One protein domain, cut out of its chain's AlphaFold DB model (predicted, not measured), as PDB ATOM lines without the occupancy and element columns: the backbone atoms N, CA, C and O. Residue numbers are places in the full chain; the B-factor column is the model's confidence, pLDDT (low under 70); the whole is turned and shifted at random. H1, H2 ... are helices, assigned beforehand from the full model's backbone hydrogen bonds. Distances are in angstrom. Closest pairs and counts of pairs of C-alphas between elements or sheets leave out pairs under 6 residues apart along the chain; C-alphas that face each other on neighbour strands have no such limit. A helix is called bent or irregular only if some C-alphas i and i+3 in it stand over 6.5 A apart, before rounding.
ATOM      1  N   THR A 220      -5.982 -29.207  12.295       79.88
ATOM      2  CA  THR A 220      -5.483 -29.321  13.667       79.88
ATOM      3  C   THR A 220      -5.702 -28.023  14.457       79.88
ATOM      4  O   THR A 220      -5.777 -26.943  13.856       79.88
ATOM      5  N   PRO A 221      -5.729 -28.085  15.805       72.81
ATOM      6  CA  PRO A 221      -5.671 -26.900  16.663       72.81
ATOM      7  C   PRO A 221      -4.643 -25.862  16.186       72.81
ATOM      8  O   PRO A 221      -4.935 -24.680  16.041       72.81
ATOM      9  N   GLU A 222      -3.420 -26.301  15.895       73.94
ATOM     10  CA  GLU A 222      -2.300 -25.437  15.521       73.94
ATOM     11  C   GLU A 222      -2.509 -24.743  14.172       73.94
ATOM     12  O   GLU A 222      -2.051 -23.613  13.980       73.94
ATOM     13  N   GLU A 223      -3.183 -25.399  13.234       76.38
ATOM     14  CA  GLU A 223      -3.520 -24.823  11.933       76.38
ATOM     15  C   GLU A 223      -4.628 -23.780  12.052       76.38
ATOM     16  O   GLU A 223      -4.511 -22.706  11.455       76.38
ATOM     17  N   LEU A 224      -5.635 -24.040  12.891       71.19
ATOM     18  CA  LEU A 224      -6.687 -23.071  13.208       71.19
ATOM     19  C   LEU A 224      -6.094 -21.803  13.851       71.19
ATOM     20  O   LEU A 224      -6.435 -20.690  13.441       71.19
ATOM     21  N   LYS A 225      -5.106 -21.942  14.753       67.75
ATOM     22  CA  LYS A 225      -4.381 -20.804  15.373       67.75
ATOM     23  C   LYS A 225      -3.706 -19.887  14.363       67.75
ATOM     24  O   LYS A 225      -3.547 -18.690  14.628       67.75
ATOM     25  N   ARG A 226      -3.229 -20.443  13.247       73.62
ATOM     26  CA  ARG A 226      -2.475 -19.697  12.228       73.62
ATOM     27  C   ARG A 226      -3.394 -18.901  11.300       73.62
ATOM     28  O   ARG A 226      -2.962 -17.861  10.809       73.62
ATOM     29  N   ASP A 227      -4.649 -19.318  11.119       70.44
ATOM     30  CA  ASP A 227      -5.642 -18.642  10.268       70.44
ATOM     31  C   ASP A 227      -6.770 -17.967  11.072       70.44
ATOM     32  O   ASP A 227      -7.963 -18.183  10.853       70.44
ATOM     33  N   LYS A 228      -6.396 -17.089  12.008       68.50
ATOM     34  CA  LYS A 228      -7.365 -16.390  12.873       68.50
ATOM     35  C   LYS A 228      -8.420 -15.613  12.086       68.50
ATOM     36  O   LYS A 228      -9.592 -15.610  12.439       68.50
ATOM     37  N   LYS A 229      -8.010 -14.926  11.016       68.19
ATOM     38  CA  LYS A 229      -8.913 -14.062  10.243       68.19
ATOM     39  C   LYS A 229      -9.936 -14.875   9.452       68.19
ATOM     40  O   LYS A 229     -11.097 -14.475   9.415       68.19
ATOM     41  N   GLY A 230      -9.517 -15.978   8.824       67.75
ATOM     42  CA  GLY A 230     -10.429 -16.895   8.149       67.75
ATOM     43  C   GLY A 230     -11.409 -17.510   9.140       67.75
ATOM     44  O   GLY A 230     -12.618 -17.416   8.939       67.75
ATOM     45  N   MET A 231     -10.903 -18.026  10.262       70.50
ATOM     46  CA  MET A 231     -11.730 -18.687  11.273       70.50
ATOM     47  C   MET A 231     -12.761 -17.764  11.923       70.50
ATOM     48  O   MET A 231     -13.891 -18.189  12.139       70.50
ATOM     49  N   ASN A 232     -12.435 -16.490  12.142       69.75
ATOM     50  CA  ASN A 232     -13.386 -15.514  12.680       69.75
ATOM     51  C   ASN A 232     -14.613 -15.312  11.779       69.75
ATOM     52  O   ASN A 232     -15.738 -15.215  12.265       69.75
ATOM     53  N   ILE A 233     -14.418 -15.277  10.457       70.88
ATOM     54  CA  ILE A 233     -15.523 -15.122   9.497       70.88
ATOM     55  C   ILE A 233     -16.446 -16.340   9.555       70.88
ATOM     56  O   ILE A 233     -17.667 -16.196   9.599       70.88
ATOM     57  N   VAL A 234     -15.853 -17.534   9.584       73.94
ATOM     58  CA  VAL A 234     -16.574 -18.811   9.638       73.94
ATOM     59  C   VAL A 234     -17.359 -18.913  10.936       73.94
ATOM     60  O   VAL A 234     -18.555 -19.182  10.917       73.94
ATOM     61  N   LEU A 235     -16.708 -18.611  12.057       75.38
ATOM     62  CA  LEU A 235     -17.316 -18.626  13.377       75.38
ATOM     63  C   LEU A 235     -18.520 -17.679  13.465       75.38
ATOM     64  O   LEU A 235     -19.588 -18.103  13.902       75.38
ATOM     65  N   ASN A 236     -18.398 -16.442  12.974       74.31
ATOM     66  CA  ASN A 236     -19.517 -15.494  12.950       74.31
ATOM     67  C   ASN A 236     -20.702 -16.020  12.122       74.31
ATOM     68  O   ASN A 236     -21.850 -15.888  12.543       74.31
ATOM     69  N   GLN A 237     -20.446 -16.652  10.972       77.12
ATOM     70  CA  GLN A 237     -21.502 -17.238  10.138       77.12
ATOM     71  C   GLN A 237     -22.187 -18.431  10.820       77.12
ATOM     72  O   GLN A 237     -23.416 -18.510  10.822       77.12
ATOM     73  N   LEU A 238     -21.416 -19.330  11.439       80.38
ATOM     74  CA  LEU A 238     -21.955 -20.479  12.173       80.38
ATOM     75  C   LEU A 238     -22.804 -20.029  13.368       80.38
ATOM     76  O   LEU A 238     -23.926 -20.507  13.535       80.38
ATOM     77  N   LEU A 239     -22.313 -19.068  14.156       77.94
ATOM     78  CA  LEU A 239     -23.053 -18.497  15.283       77.94
ATOM     79  C   LEU A 239     -24.335 -17.802  14.830       77.94
ATOM     80  O   LEU A 239     -25.373 -17.979  15.464       77.94
ATOM     81  N   GLN A 240     -24.304 -17.058  13.721       77.25
ATOM     82  CA  GLN A 240     -25.502 -16.405  13.197       77.25
ATOM     83  C   GLN A 240     -26.585 -17.432  12.824       77.25
ATOM     84  O   GLN A 240     -27.751 -17.232  13.161       77.25
ATOM     85  N   ILE A 241     -26.212 -18.569  12.222       79.62
ATOM     86  CA  ILE A 241     -27.158 -19.660  11.928       79.62
ATOM     87  C   ILE A 241     -27.781 -20.213  13.216       79.62
ATOM     88  O   ILE A 241     -28.992 -20.436  13.260       79.62
ATOM     89  N   VAL A 242     -26.982 -20.397  14.271       79.38
ATOM     90  CA  VAL A 242     -27.462 -20.872  15.581       79.38
ATOM     91  C   VAL A 242     -28.398 -19.848  16.238       79.38
ATOM     92  O   VAL A 242     -29.476 -20.217  16.704       79.38
ATOM     93  N   ILE A 243     -28.046 -18.558  16.215       77.44
ATOM     94  CA  ILE A 243     -28.884 -17.453  16.718       77.44
ATOM     95  C   ILE A 243     -30.236 -17.430  16.004       77.44
ATOM     96  O   ILE A 243     -31.288 -17.295  16.632       77.44
ATOM     97  N   ASP A 244     -30.220 -17.576  14.687       77.38
ATOM     98  CA  ASP A 244     -31.427 -17.511  13.876       77.38
ATOM     99  C   ASP A 244     -32.318 -18.750  14.052       77.38
ATOM    100  O   ASP A 244     -33.549 -18.640  14.068       77.38
ATOM    101  N   ALA A 245     -31.710 -19.920  14.258       76.31
ATOM    102  CA  ALA A 245     -32.419 -21.135  14.649       76.31
ATOM    103  C   ALA A 245     -33.024 -21.015  16.058       76.31
ATOM    104  O   ALA A 245     -34.118 -21.513  16.300       76.31
ATOM    105  N   ALA A 246     -32.375 -20.309  16.987       73.25
ATOM    106  CA  ALA A 246     -32.932 -20.074  18.318       73.25
ATOM    107  C   ALA A 246     -34.126 -19.109  18.295       73.25
ATOM    108  O   ALA A 246     -35.098 -19.312  19.024       73.25
ATOM    109  N   LYS A 247     -34.086 -18.087  17.433       75.06
ATOM    110  CA  LYS A 247     -35.150 -17.077  17.291       75.06
ATOM    111  C   LYS A 247     -36.361 -17.541  16.483       75.06
ATOM    112  O   LYS A 247     -37.389 -16.872  16.511       75.06
ATOM    113  N   SER A 248     -36.251 -18.648  15.755       74.50
ATOM    114  CA  SER A 248     -37.331 -19.183  14.922       74.50
ATOM    115  C   SER A 248     -37.671 -20.626  15.296       74.50
ATOM    116  O   SER A 248     -36.930 -21.284  16.021       74.50
ATOM    117  N   ASP A 249     -38.791 -21.138  14.791       69.50
ATOM    118  CA  ASP A 249     -39.108 -22.578  14.842       69.50
ATOM    119  C   ASP A 249     -38.573 -23.313  13.599       69.50
ATOM    120  O   ASP A 249     -38.929 -24.455  13.311       69.50
ATOM    121  N   ARG A 250     -37.717 -22.643  12.811       71.62
ATOM    122  CA  ARG A 250     -37.062 -23.222  11.639       71.62
ATOM    123  C   ARG A 250     -35.653 -23.652  12.016       71.62
ATOM    124  O   ARG A 250     -34.708 -22.877  11.950       71.62
ATOM    125  N   TYR A 251     -35.503 -24.939  12.305       73.25
ATOM    126  CA  TYR A 251     -34.207 -25.562  12.610       73.25
ATOM    127  C   TYR A 251     -33.323 -25.794  11.382       73.25
ATOM    128  O   TYR A 251     -32.247 -26.381  11.491       73.25
ATOM    129  N   ARG A 252     -33.784 -25.366  10.199       70.06
ATOM    130  CA  ARG A 252     -33.036 -25.424   8.946       70.06
ATOM    131  C   ARG A 252     -32.884 -24.037   8.349       70.06
ATOM    132  O   ARG A 252     -33.883 -23.358   8.111       70.06
ATOM    133  N   ARG A 253     -31.646 -23.665   8.036       67.19
ATOM    134  CA  ARG A 253     -31.306 -22.417   7.356       67.19
ATOM    135  C   ARG A 253     -30.171 -22.660   6.372       67.19
ATOM    136  O   ARG A 253     -29.271 -23.441   6.654       67.19
ATOM    137  N   ASP A 254     -30.278 -22.059   5.191       63.41
ATOM    138  CA  ASP A 254     -29.277 -22.155   4.120       63.41
ATOM    139  C   ASP A 254     -28.885 -23.604   3.751       63.41
ATOM    140  O   ASP A 254     -27.765 -23.884   3.341       63.41
ATOM    141  N   GLY A 255     -29.832 -24.544   3.885       67.25
ATOM    142  CA  GLY A 255     -29.636 -25.969   3.582       67.25
ATOM    143  C   GLY A 255     -29.054 -26.814   4.725       67.25
ATOM    144  O   GLY A 255     -28.982 -28.040   4.588       67.25
ATOM    145  N   PHE A 256     -28.718 -26.195   5.857       71.69
ATOM    146  CA  PHE A 256     -28.160 -26.856   7.035       71.69
ATOM    147  C   PHE A 256     -29.200 -27.000   8.135       71.69
ATOM    148  O   PHE A 256     -29.949 -26.064   8.415       71.69
ATOM    149  N   HIS A 257     -29.232 -28.164   8.782       78.94
ATOM    150  CA  HIS A 257     -29.875 -28.287  10.088       78.94
ATOM    151  C   HIS A 257     -28.965 -27.688  11.165       78.94
ATOM    152  O   HIS A 257     -27.751 -27.827  11.052       78.94
ATOM    153  N   VAL A 258     -29.520 -27.081  12.219       80.62
ATOM    154  CA  VAL A 258     -28.755 -26.435  13.308       80.62
ATOM    155  C   VAL A 258     -27.723 -27.360  13.977       80.62
ATOM    156  O   VAL A 258     -26.683 -26.897  14.433       80.62
ATOM    157  N   SER A 259     -27.948 -28.678  13.947       80.12
ATOM    158  CA  SER A 259     -26.973 -29.690  14.383       80.12
ATOM    159  C   SER A 259     -25.616 -29.579  13.681       80.12
ATOM    160  O   SER A 259     -24.589 -29.901  14.260       80.12
ATOM    161  N   GLU A 260     -25.609 -29.209  12.400       79.44
ATOM    162  CA  GLU A 260     -24.402 -29.206  11.572       79.44
ATOM    163  C   GLU A 260     -23.424 -28.092  11.980       79.44
ATOM    164  O   GLU A 260     -22.283 -28.425  12.304       79.44
ATOM    165  N   PRO A 261     -23.829 -26.805  12.053       82.94
ATOM    166  CA  PRO A 261     -22.961 -25.761  12.577       82.94
ATOM    167  C   PRO A 261     -22.596 -26.006  14.041       82.94
ATOM    168  O   PRO A 261     -21.438 -25.805  14.386       82.94
ATOM    169  N   LEU A 262     -23.509 -26.514  14.881       82.31
ATOM    170  CA  LEU A 262     -23.184 -26.858  16.271       82.31
ATOM    171  C   LEU A 262     -22.077 -27.914  16.368       82.31
ATOM    172  O   LEU A 262     -21.141 -27.737  17.137       82.31
ATOM    173  N   GLY A 263     -22.122 -28.968  15.549       81.44
ATOM    174  CA  GLY A 263     -21.067 -29.986  15.529       81.44
ATOM    175  C   GLY A 263     -19.692 -29.423  15.146       81.44
ATOM    176  O   GLY A 263     -18.683 -29.788  15.747       81.44
ATOM    177  N   VAL A 264     -19.645 -28.490  14.189       82.75
ATOM    178  CA  VAL A 264     -18.399 -27.793  13.823       82.75
ATOM    179  C   VAL A 264     -17.923 -26.896  14.965       82.75
ATOM    180  O   VAL A 264     -16.743 -26.916  15.303       82.75
ATOM    181  N   LEU A 265     -18.839 -26.155  15.592       80.44
ATOM    182  CA  LEU A 265     -18.543 -25.289  16.732       80.44
ATOM    183  C   LEU A 265     -17.976 -26.079  17.916       80.44
ATOM    184  O   LEU A 265     -16.961 -25.669  18.464       80.44
ATOM    185  N   VAL A 266     -18.543 -27.241  18.257       78.19
ATOM    186  CA  VAL A 266     -17.992 -28.135  19.292       78.19
ATOM    187  C   VAL A 266     -16.535 -28.478  18.982       78.19
ATOM    188  O   VAL A 266     -15.677 -28.325  19.845       78.19
ATOM    189  N   LYS A 267     -16.215 -28.856  17.738       74.50
ATOM    190  CA  LYS A 267     -14.830 -29.170  17.352       74.50
ATOM    191  C   LYS A 267     -13.910 -27.944  17.413       74.50
ATOM    192  O   LYS A 267     -12.764 -28.066  17.831       74.50
ATOM    193  N   MET A 268     -14.414 -26.758  17.065       73.44
ATOM    194  CA  MET A 268     -13.661 -25.501  17.163       73.44
ATOM    195  C   MET A 268     -13.464 -25.018  18.613       73.44
ATOM    196  O   MET A 268     -12.457 -24.372  18.903       73.44
ATOM    197  N   PHE A 269     -14.402 -25.311  19.521       68.88
ATOM    198  CA  PHE A 269     -14.402 -24.834  20.910       68.88
ATOM    199  C   PHE A 269     -13.728 -25.789  21.891       68.88
ATOM    200  O   PHE A 269     -13.012 -25.332  22.776       68.88
ATOM    201  N   VAL A 270     -13.898 -27.104  21.727       61.50
ATOM    202  CA  VAL A 270     -13.275 -28.122  22.599       61.50
ATOM    203  C   VAL A 270     -11.746 -28.109  22.475       61.50
ATOM    204  O   VAL A 270     -11.033 -28.577  23.359       61.50
ATOM    205  N   VAL A 271     -11.231 -27.533  21.392       54.47
ATOM    206  CA  VAL A 271      -9.809 -27.512  21.060       54.47
ATOM    207  C   VAL A 271      -9.078 -26.247  21.566       54.47
ATOM    208  O   VAL A 271      -7.863 -26.293  21.757       54.47
ATOM    209  N   GLU A 272      -9.774 -25.136  21.865       51.97
ATOM    210  CA  GLU A 272      -9.156 -23.903  22.394       51.97
ATOM    211  C   GLU A 272     -10.075 -23.059  23.299       51.97
ATOM    212  O   GLU A 272     -11.060 -22.486  22.831       51.97
ATOM    213  N   GLU A 273      -9.645 -22.811  24.546       51.44
ATOM    214  CA  GLU A 273     -10.225 -21.792  25.451       51.44
ATOM    215  C   GLU A 273     -10.309 -20.397  24.799       51.44
ATOM    216  O   GLU A 273     -11.260 -19.659  25.028       51.44
ATOM    217  N   ARG A 274      -9.369 -20.045  23.907       49.72
ATOM    218  CA  ARG A 274      -9.351 -18.738  23.222       49.72
ATOM    219  C   ARG A 274     -10.433 -18.569  22.159       49.72
ATOM    220  O   ARG A 274     -10.806 -17.436  21.869       49.72
ATOM    221  N   THR A 275     -10.932 -19.656  21.568       51.25
ATOM    222  CA  THR A 275     -12.052 -19.598  20.614       51.25
ATOM    223  C   THR A 275     -13.365 -19.402  21.370       51.25
ATOM    224  O   THR A 275     -14.219 -18.646  20.917       51.25
ATOM    225  N   PHE A 276     -13.491 -19.995  22.561       53.28
ATOM    226  CA  PHE A 276     -14.580 -19.715  23.498       53.28
ATOM    227  C   PHE A 276     -14.522 -18.267  24.022       53.28
ATOM    228  O   PHE A 276     -15.517 -17.549  23.931       53.28
ATOM    229  N   ASP A 277     -13.342 -17.779  24.427       52.03
ATOM    230  CA  ASP A 277     -13.129 -16.361  24.767       52.03
ATOM    231  C   ASP A 277     -13.440 -15.433  23.581       52.03
ATOM    232  O   ASP A 277     -13.928 -14.319  23.760       52.03
ATOM    233  N   TYR A 278     -13.182 -15.869  22.346       51.94
ATOM    234  CA  TYR A 278     -13.521 -15.110  21.145       51.94
ATOM    235  C   TYR A 278     -15.040 -15.031  20.915       51.94
ATOM    236  O   TYR A 278     -15.532 -13.946  20.613       51.94
ATOM    237  N   VAL A 279     -15.799 -16.120  21.107       52.09
ATOM    238  CA  VAL A 279     -17.280 -16.097  21.073       52.09
ATOM    239  C   VAL A 279     -17.831 -15.121  22.101       52.09
ATOM    240  O   VAL A 279     -18.739 -14.354  21.795       52.09
ATOM    241  N   LEU A 280     -17.268 -15.152  23.309       55.66
ATOM    242  CA  LEU A 280     -17.723 -14.335  24.425       55.66
ATOM    243  C   LEU A 280     -17.338 -12.857  24.289       55.66
ATOM    244  O   LEU A 280     -18.096 -12.001  24.736       55.66
ATOM    245  N   CYS A 281     -16.186 -12.543  23.685       51.38
ATOM    246  CA  CYS A 281     -15.629 -11.185  23.708       51.38
ATOM    247  C   CYS A 281     -15.543 -10.483  22.337       51.38
ATOM    248  O   CYS A 281     -15.387  -9.265  22.315       51.38
ATOM    249  N   HIS A 282     -15.581 -11.198  21.205       50.62
ATOM    250  CA  HIS A 282     -15.188 -10.645  19.893       50.62
ATOM    251  C   HIS A 282     -16.018 -11.108  18.684       50.62
ATOM    252  O   HIS A 282     -15.765 -10.632  17.573       50.62
ATOM    253  N   ALA A 283     -16.972 -12.025  18.845       56.53
ATOM    254  CA  ALA A 283     -17.855 -12.399  17.748       56.53
ATOM    255  C   ALA A 283     -18.756 -11.205  17.382       56.53
ATOM    256  O   ALA A 283     -19.595 -10.764  18.168       56.53
ATOM    257  N   GLU A 284     -18.588 -10.674  16.170       56.56
ATOM    258  CA  GLU A 284     -19.429  -9.611  15.607       56.56
ATOM    259  C   GLU A 284     -20.754 -10.210  15.104       56.56
ATOM    260  O   GLU A 284     -21.093 -10.139  13.922       56.56
ATOM    261  N   THR A 285     -21.498 -10.868  15.992       55.91
ATOM    262  CA  THR A 285     -22.847 -11.347  15.680       55.91
ATOM    263  C   THR A 285     -23.814 -10.172  15.667       55.91
ATOM    264  O   THR A 285     -23.637  -9.199  16.405       55.91
ATOM    265  N   GLN A 286     -24.866 -10.247  14.849       52.84
ATOM    266  CA  GLN A 286     -25.972  -9.296  14.941       52.84
ATOM    267  C   GLN A 286     -27.219 -10.007  15.479       52.84
ATOM    268  O   GLN A 286     -27.824 -10.832  14.783       52.84
ATOM    269  N   PRO A 287     -27.646  -9.692  16.720       50.47
ATOM    270  CA  PRO A 287     -27.131  -8.669  17.648       50.47
ATOM    271  C   PRO A 287     -25.831  -9.075  18.372       50.47
ATOM    272  O   PRO A 287     -25.504 -10.262  18.437       50.47
ATOM    273  N   SER A 288     -25.114  -8.084  18.924       51.88
ATOM    274  CA  SER A 288     -23.884  -8.286  19.704       51.88
ATOM    275  C   SER A 288     -24.182  -9.078  20.975       51.88
ATOM    276  O   SER A 288     -25.078  -8.712  21.736       51.88
ATOM    277  N   SER A 289     -23.440 -10.158  21.188       51.88
ATOM    278  CA  SER A 289     -23.626 -11.088  22.297       51.88
ATOM    279  C   SER A 289     -22.880 -10.612  23.550       51.88
ATOM    280  O   SER A 289     -21.657 -10.548  23.526       51.88
ATOM    281  N   ASP A 290     -23.585 -10.318  24.648       63.81
ATOM    282  CA  ASP A 290     -22.989 -10.358  25.994       63.81
ATOM    283  C   ASP A 290     -23.079 -11.788  26.573       63.81
ATOM    284  O   ASP A 290     -23.843 -12.618  26.075       63.81
ATOM    285  N   MET A 291     -22.275 -12.114  27.592       64.25
ATOM    286  CA  MET A 291     -22.193 -13.476  28.155       64.25
ATOM    287  C   MET A 291     -23.560 -14.002  28.631       64.25
ATOM    288  O   MET A 291     -23.895 -15.165  28.395       64.25
ATOM    289  N   ASP A 292     -24.383 -13.139  29.233       67.06
ATOM    290  CA  ASP A 292     -25.745 -13.480  29.656       67.06
ATOM    291  C   ASP A 292     -26.640 -13.823  28.459       67.06
ATOM    292  O   ASP A 292     -27.451 -14.751  28.525       67.06
ATOM    293  N   SER A 293     -26.483 -13.117  27.342       67.06
ATOM    294  CA  SER A 293     -27.182 -13.381  26.086       67.06
ATOM    295  C   SER A 293     -26.719 -14.685  25.442       67.06
ATOM    296  O   SER A 293     -27.560 -15.424  24.928       67.06
ATOM    297  N   THR A 294     -25.425 -15.021  25.511       68.50
ATOM    298  CA  THR A 294     -24.901 -16.320  25.050       68.50
ATOM    299  C   THR A 294     -25.487 -17.470  25.869       68.50
ATOM    300  O   THR A 294     -26.013 -18.428  25.305       68.50
ATOM    301  N   ILE A 295     -25.467 -17.363  27.202       73.19
ATOM    302  CA  ILE A 295     -26.034 -18.383  28.097       73.19
ATOM    303  C   ILE A 295     -27.534 -18.541  27.831       73.19
ATOM    304  O   ILE A 295     -28.024 -19.659  27.684       73.19
ATOM    305  N   ARG A 296     -28.273 -17.431  27.697       72.62
ATOM    306  CA  ARG A 296     -29.704 -17.458  27.352       72.62
ATOM    307  C   ARG A 296     -29.958 -18.085  25.987       72.62
ATOM    308  O   ARG A 296     -30.951 -18.795  25.843       72.62
ATOM    309  N   LEU A 297     -29.097 -17.840  24.999       75.62
ATOM    310  CA  LEU A 297     -29.200 -18.425  23.664       75.62
ATOM    311  C   LEU A 297     -29.106 -19.954  23.724       75.62
ATOM    312  O   LEU A 297     -30.027 -20.637  23.269       75.62
ATOM    313  N   PHE A 298     -28.036 -20.485  24.321       77.38
ATOM    314  CA  PHE A 298     -27.838 -21.932  24.434       77.38
ATOM    315  C   PHE A 298     -28.882 -22.581  25.345       77.38
ATOM    316  O   PHE A 298     -29.449 -23.605  24.973       77.38
ATOM    317  N   ALA A 299     -29.250 -21.945  26.462       79.88
ATOM    318  CA  ALA A 299     -30.335 -22.422  27.318       79.88
ATOM    319  C   ALA A 299     -31.676 -22.486  26.567       79.88
ATOM    320  O   ALA A 299     -32.404 -23.468  26.689       79.88
ATOM    321  N   SER A 300     -31.997 -21.478  25.747       77.56
ATOM    322  CA  SER A 300     -33.229 -21.465  24.944       77.56
ATOM    323  C   SER A 300     -33.264 -22.613  23.935       77.56
ATOM    324  O   SER A 300     -34.306 -23.240  23.757       77.56
ATOM    325  N   LEU A 301     -32.133 -22.915  23.290       78.25
ATOM    326  CA  LEU A 301     -32.017 -24.069  22.396       78.25
ATOM    327  C   LEU A 301     -32.125 -25.389  23.167       78.25
ATOM    328  O   LEU A 301     -32.853 -26.279  22.738       78.25
ATOM    329  N   LEU A 302     -31.480 -25.499  24.328       83.12
ATOM    330  CA  LEU A 302     -31.532 -26.697  25.164       83.12
ATOM    331  C   LEU A 302     -32.962 -26.994  25.636       83.12
ATOM    332  O   LEU A 302     -33.400 -28.137  25.563       83.12
ATOM    333  N   PHE A 303     -33.735 -25.971  26.017       81.94
ATOM    334  CA  PHE A 303     -35.163 -26.136  26.312       81.94
ATOM    335  C   PHE A 303     -35.977 -26.557  25.084       81.94
ATOM    336  O   PHE A 303     -36.847 -27.415  25.208       81.94
ATOM    337  N   LYS A 304     -35.691 -26.002  23.898       79.81
ATOM    338  CA  LYS A 304     -36.374 -26.384  22.647       79.81
ATOM    339  C   LYS A 304     -36.125 -27.841  22.255       79.81
ATOM    340  O   LYS A 304     -37.043 -28.501  21.782       79.81
ATOM    341  N   PHE A 305     -34.910 -28.342  22.463       78.75
ATOM    342  CA  PHE A 305     -34.526 -29.716  22.127       78.75
ATOM    343  C   PHE A 305     -34.618 -30.687  23.317       78.75
ATOM    344  O   PHE A 305     -34.260 -31.851  23.171       78.75
ATOM    345  N   ALA A 306     -35.130 -30.268  24.480       80.12
ATOM    346  CA  ALA A 306     -35.163 -31.093  25.692       80.12
ATOM    347  C   ALA A 306     -35.924 -32.420  25.506       80.12
ATOM    348  O   ALA A 306     -35.531 -33.457  26.045       80.12
ATOM    349  N   ASP A 307     -36.989 -32.411  24.701       76.62
ATOM    350  CA  ASP A 307     -37.771 -33.614  24.407       76.62
ATOM    351  C   ASP A 307     -37.133 -34.516  23.334       76.62
ATOM    352  O   ASP A 307     -37.566 -35.659  23.164       76.62
ATOM    353  N   ALA A 308     -36.049 -34.081  22.678       76.19
ATOM    354  CA  ALA A 308     -35.345 -34.875  21.669       76.19
ATOM    355  C   ALA A 308     -34.774 -36.189  22.237       76.19
ATOM    356  O   ALA A 308     -34.712 -37.185  21.517       76.19
ATOM    357  N   LEU A 309     -34.447 -36.246  23.540       65.44
ATOM    358  CA  LEU A 309     -34.025 -37.489  24.219       65.44
ATOM    359  C   LEU A 309     -35.095 -38.583  24.188       65.44
ATOM    360  O   LEU A 309     -34.768 -39.765  24.248       65.44
ATOM    361  N   LYS A 310     -36.372 -38.195  24.127       73.25
ATOM    362  CA  LYS A 310     -37.512 -39.119  24.088       73.25
ATOM    363  C   LYS A 310     -37.978 -39.399  22.656       73.25
ATOM    364  O   LYS A 310     -38.768 -40.317  22.444       73.25
ATOM    365  N   GLY A 311     -37.525 -38.599  21.692       69.62
ATOM    366  CA  GLY A 311     -37.865 -38.721  20.279       69.62
ATOM    367  C   GLY A 311     -37.073 -39.812  19.557       69.62
ATOM    368  O   GLY A 311     -36.159 -40.424  20.104       69.62
ATOM    369  N   THR A 312     -37.421 -40.053  18.292       71.38
ATOM    370  CA  THR A 312     -36.669 -40.942  17.386       71.38
ATOM    371  C   THR A 312     -35.874 -40.179  16.324       71.38
ATOM    372  O   THR A 312     -35.223 -40.807  15.487       71.38
ATOM    373  N   ASP A 313     -35.962 -38.845  16.301       73.19
ATOM    374  CA  ASP A 313     -35.225 -38.025  15.341       73.19
ATOM    375  C   ASP A 313     -33.754 -37.908  15.766       73.19
ATOM    376  O   ASP A 313     -33.408 -37.292  16.775       73.19
ATOM    377  N   ARG A 314     -32.873 -38.522  14.974       68.56
ATOM    378  CA  ARG A 314     -31.431 -38.549  15.239       68.56
ATOM    379  C   ARG A 314     -30.777 -37.173  15.130       68.56
ATOM    380  O   ARG A 314     -29.768 -36.946  15.792       68.56
ATOM    381  N   LEU A 315     -31.300 -36.275  14.292       69.56
ATOM    382  CA  LEU A 315     -30.737 -34.933  14.139       69.56
ATOM    383  C   LEU A 315     -31.055 -34.070  15.356       69.56
ATOM    384  O   LEU A 315     -30.184 -33.334  15.805       69.56
ATOM    385  N   GLU A 316     -32.259 -34.188  15.912       74.38
ATOM    386  CA  GLU A 316     -32.636 -33.488  17.145       74.38
ATOM    387  C   GLU A 316     -31.839 -34.007  18.348       74.38
ATOM    388  O   GLU A 316     -31.341 -33.218  19.149       74.38
ATOM    389  N   GLN A 317     -31.639 -35.327  18.436       73.81
ATOM    390  CA  GLN A 317     -30.782 -35.936  19.460       73.81
ATOM    391  C   GLN A 317     -29.331 -35.459  19.355       73.81
ATOM    392  O   GLN A 317     -28.730 -35.099  20.363       73.81
ATOM    393  N   PHE A 318     -28.770 -35.420  18.143       74.12
ATOM    394  CA  PHE A 318     -27.419 -34.900  17.928       74.12
ATOM    395  C   PHE A 318     -27.323 -33.412  18.279       74.12
ATOM    396  O   PHE A 318     -26.352 -33.006  18.910       74.12
ATOM    397  N   THR A 319     -28.321 -32.604  17.900       78.88
ATOM    398  CA  THR A 319     -28.383 -31.190  18.294       78.88
ATOM    399  C   THR A 319     -28.305 -31.051  19.806       78.88
ATOM    400  O   THR A 319     -27.515 -30.250  20.284       78.88
ATOM    401  N   LEU A 320     -29.075 -31.843  20.555       80.25
ATOM    402  CA  LEU A 320     -29.055 -31.783  22.011       80.25
ATOM    403  C   LEU A 320     -27.709 -32.209  22.612       80.25
ATOM    404  O   LEU A 320     -27.285 -31.608  23.584       80.25
ATOM    405  N   ILE A 321     -27.037 -33.217  22.048       77.44
ATOM    406  CA  ILE A 321     -25.702 -33.643  22.509       77.44
ATOM    407  C   ILE A 321     -24.651 -32.546  22.279       77.44
ATOM    408  O   ILE A 321     -23.690 -32.450  23.037       77.44
ATOM    409  N   ALA A 322     -24.806 -31.753  21.218       76.75
ATOM    410  CA  ALA A 322     -23.882 -30.677  20.877       76.75
ATOM    411  C   ALA A 322     -24.112 -29.372  21.669       76.75
ATOM    412  O   ALA A 322     -23.235 -28.508  21.635       76.75
ATOM    413  N   LEU A 323     -25.276 -29.208  22.312       77.31
ATOM    414  CA  LEU A 323     -25.657 -28.045  23.132       77.31
ATOM    415  C   LEU A 323     -25.206 -28.206  24.587       77.31
ATOM    416  O   LEU A 323     -24.764 -27.184  25.154       77.31
TER     417      LEU A 323
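AT A GLANCE: This is residues 220 to 323 of the 323 residues of the protein "Hypothetical protein" of Rotaria sp. Silwood1 (UniProt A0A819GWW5). One long helix, H2, runs along one side of the domain, and H3, H4, H5, H6 and H7 follow one another in a rough ring beside it. H3 and H5 pack on H2 at a slant, H4 turns off from the end of H3, H6 lies beyond the end of H5, far from the middle of the domain, and H7 alone folds back from H6 to pack on H3, while the short H1 makes a corner with H2 at the opposite end of the domain from H6. The printed part has 104 residues with seven named helices, H1 to H7 in chain order, and no named strand; the class is all helix. It is compact, with a radius of gyration of the C-alphas of 13.7 A, and spans 41 by 28 by 24 A.

IN THESE COORDINATES: H1, residues 221 to 226, begins at C-alpha 221 (-5.671, -26.900, 16.663). H2, residues 228 to 247, is 28.1 A long and ends at C-alpha 247 (-35.150, -17.077, 17.291). H3 is residues 259 to 270, 16.0 A; H4 is residues 273 to 281, 12.0 A; H5 is residues 291 to 304, 20.0 A. H6 is residues 306 to 310, only just irregular, with C-alphas 306 and 309 6.7 A apart. H7, residues 314 to 322, is 12.3 A long and ends at C-alpha 322 (-23.882, -30.677, 20.877).

HOW THE PARTS SIT: H3 is the hub, touching H2, H4 and H7. H2 touches it with residues 235 to 242 alone, at a steep tilt of 46 degrees, opposite ways; the closest C-alphas, of Leu 238 and Pro 261, are 5.4 A apart. H3 and H7 touch at a shallow tilt of 24 degrees, the same way, closest at the C-alphas of Ser 259 and Thr 319, 4.4 A. H3 and H4 touch only at the corner, and only just, with 3 pairs of C-alphas within 8 A; those of Phe 269 and Phe 276 are the closest, 5.7 A. H2 touches H5 with residues 243 to 246 alone, at a steep tilt of 51 degrees, closest at the C-alphas of Ala 246 and Leu 301, 5.8 A. H6 touches H7, closest at the C-alphas of Ala 308 and Gln 317, 5.2 A. H1 and H2 are close but not clearly touching; H1 and H3 are near each other. H3 and H5 are apart. In H1, H3, H4, H5 and H7 every O i to N i+4 pair is within hydrogen-bond range; in H2 15 of 16 are, and in H6 0 of 1, beside 1 of 2 O i to N i+3 pairs.

THE WHOLE: The C-alphas of Arg 226 and Lys 310, the two farthest apart, are 41.8 A apart. The printed part has no cut and ends at the chain's last residue, 323. The link from H2 to H3, 11 residues, is long; within it residues 252 to 253 pair with residues 256 to 257, antiparallel. The mean pLDDT of the printed part is 70.4; 39 residues are under 70, among them residues 269 to 294, and H4 has a mean of 52.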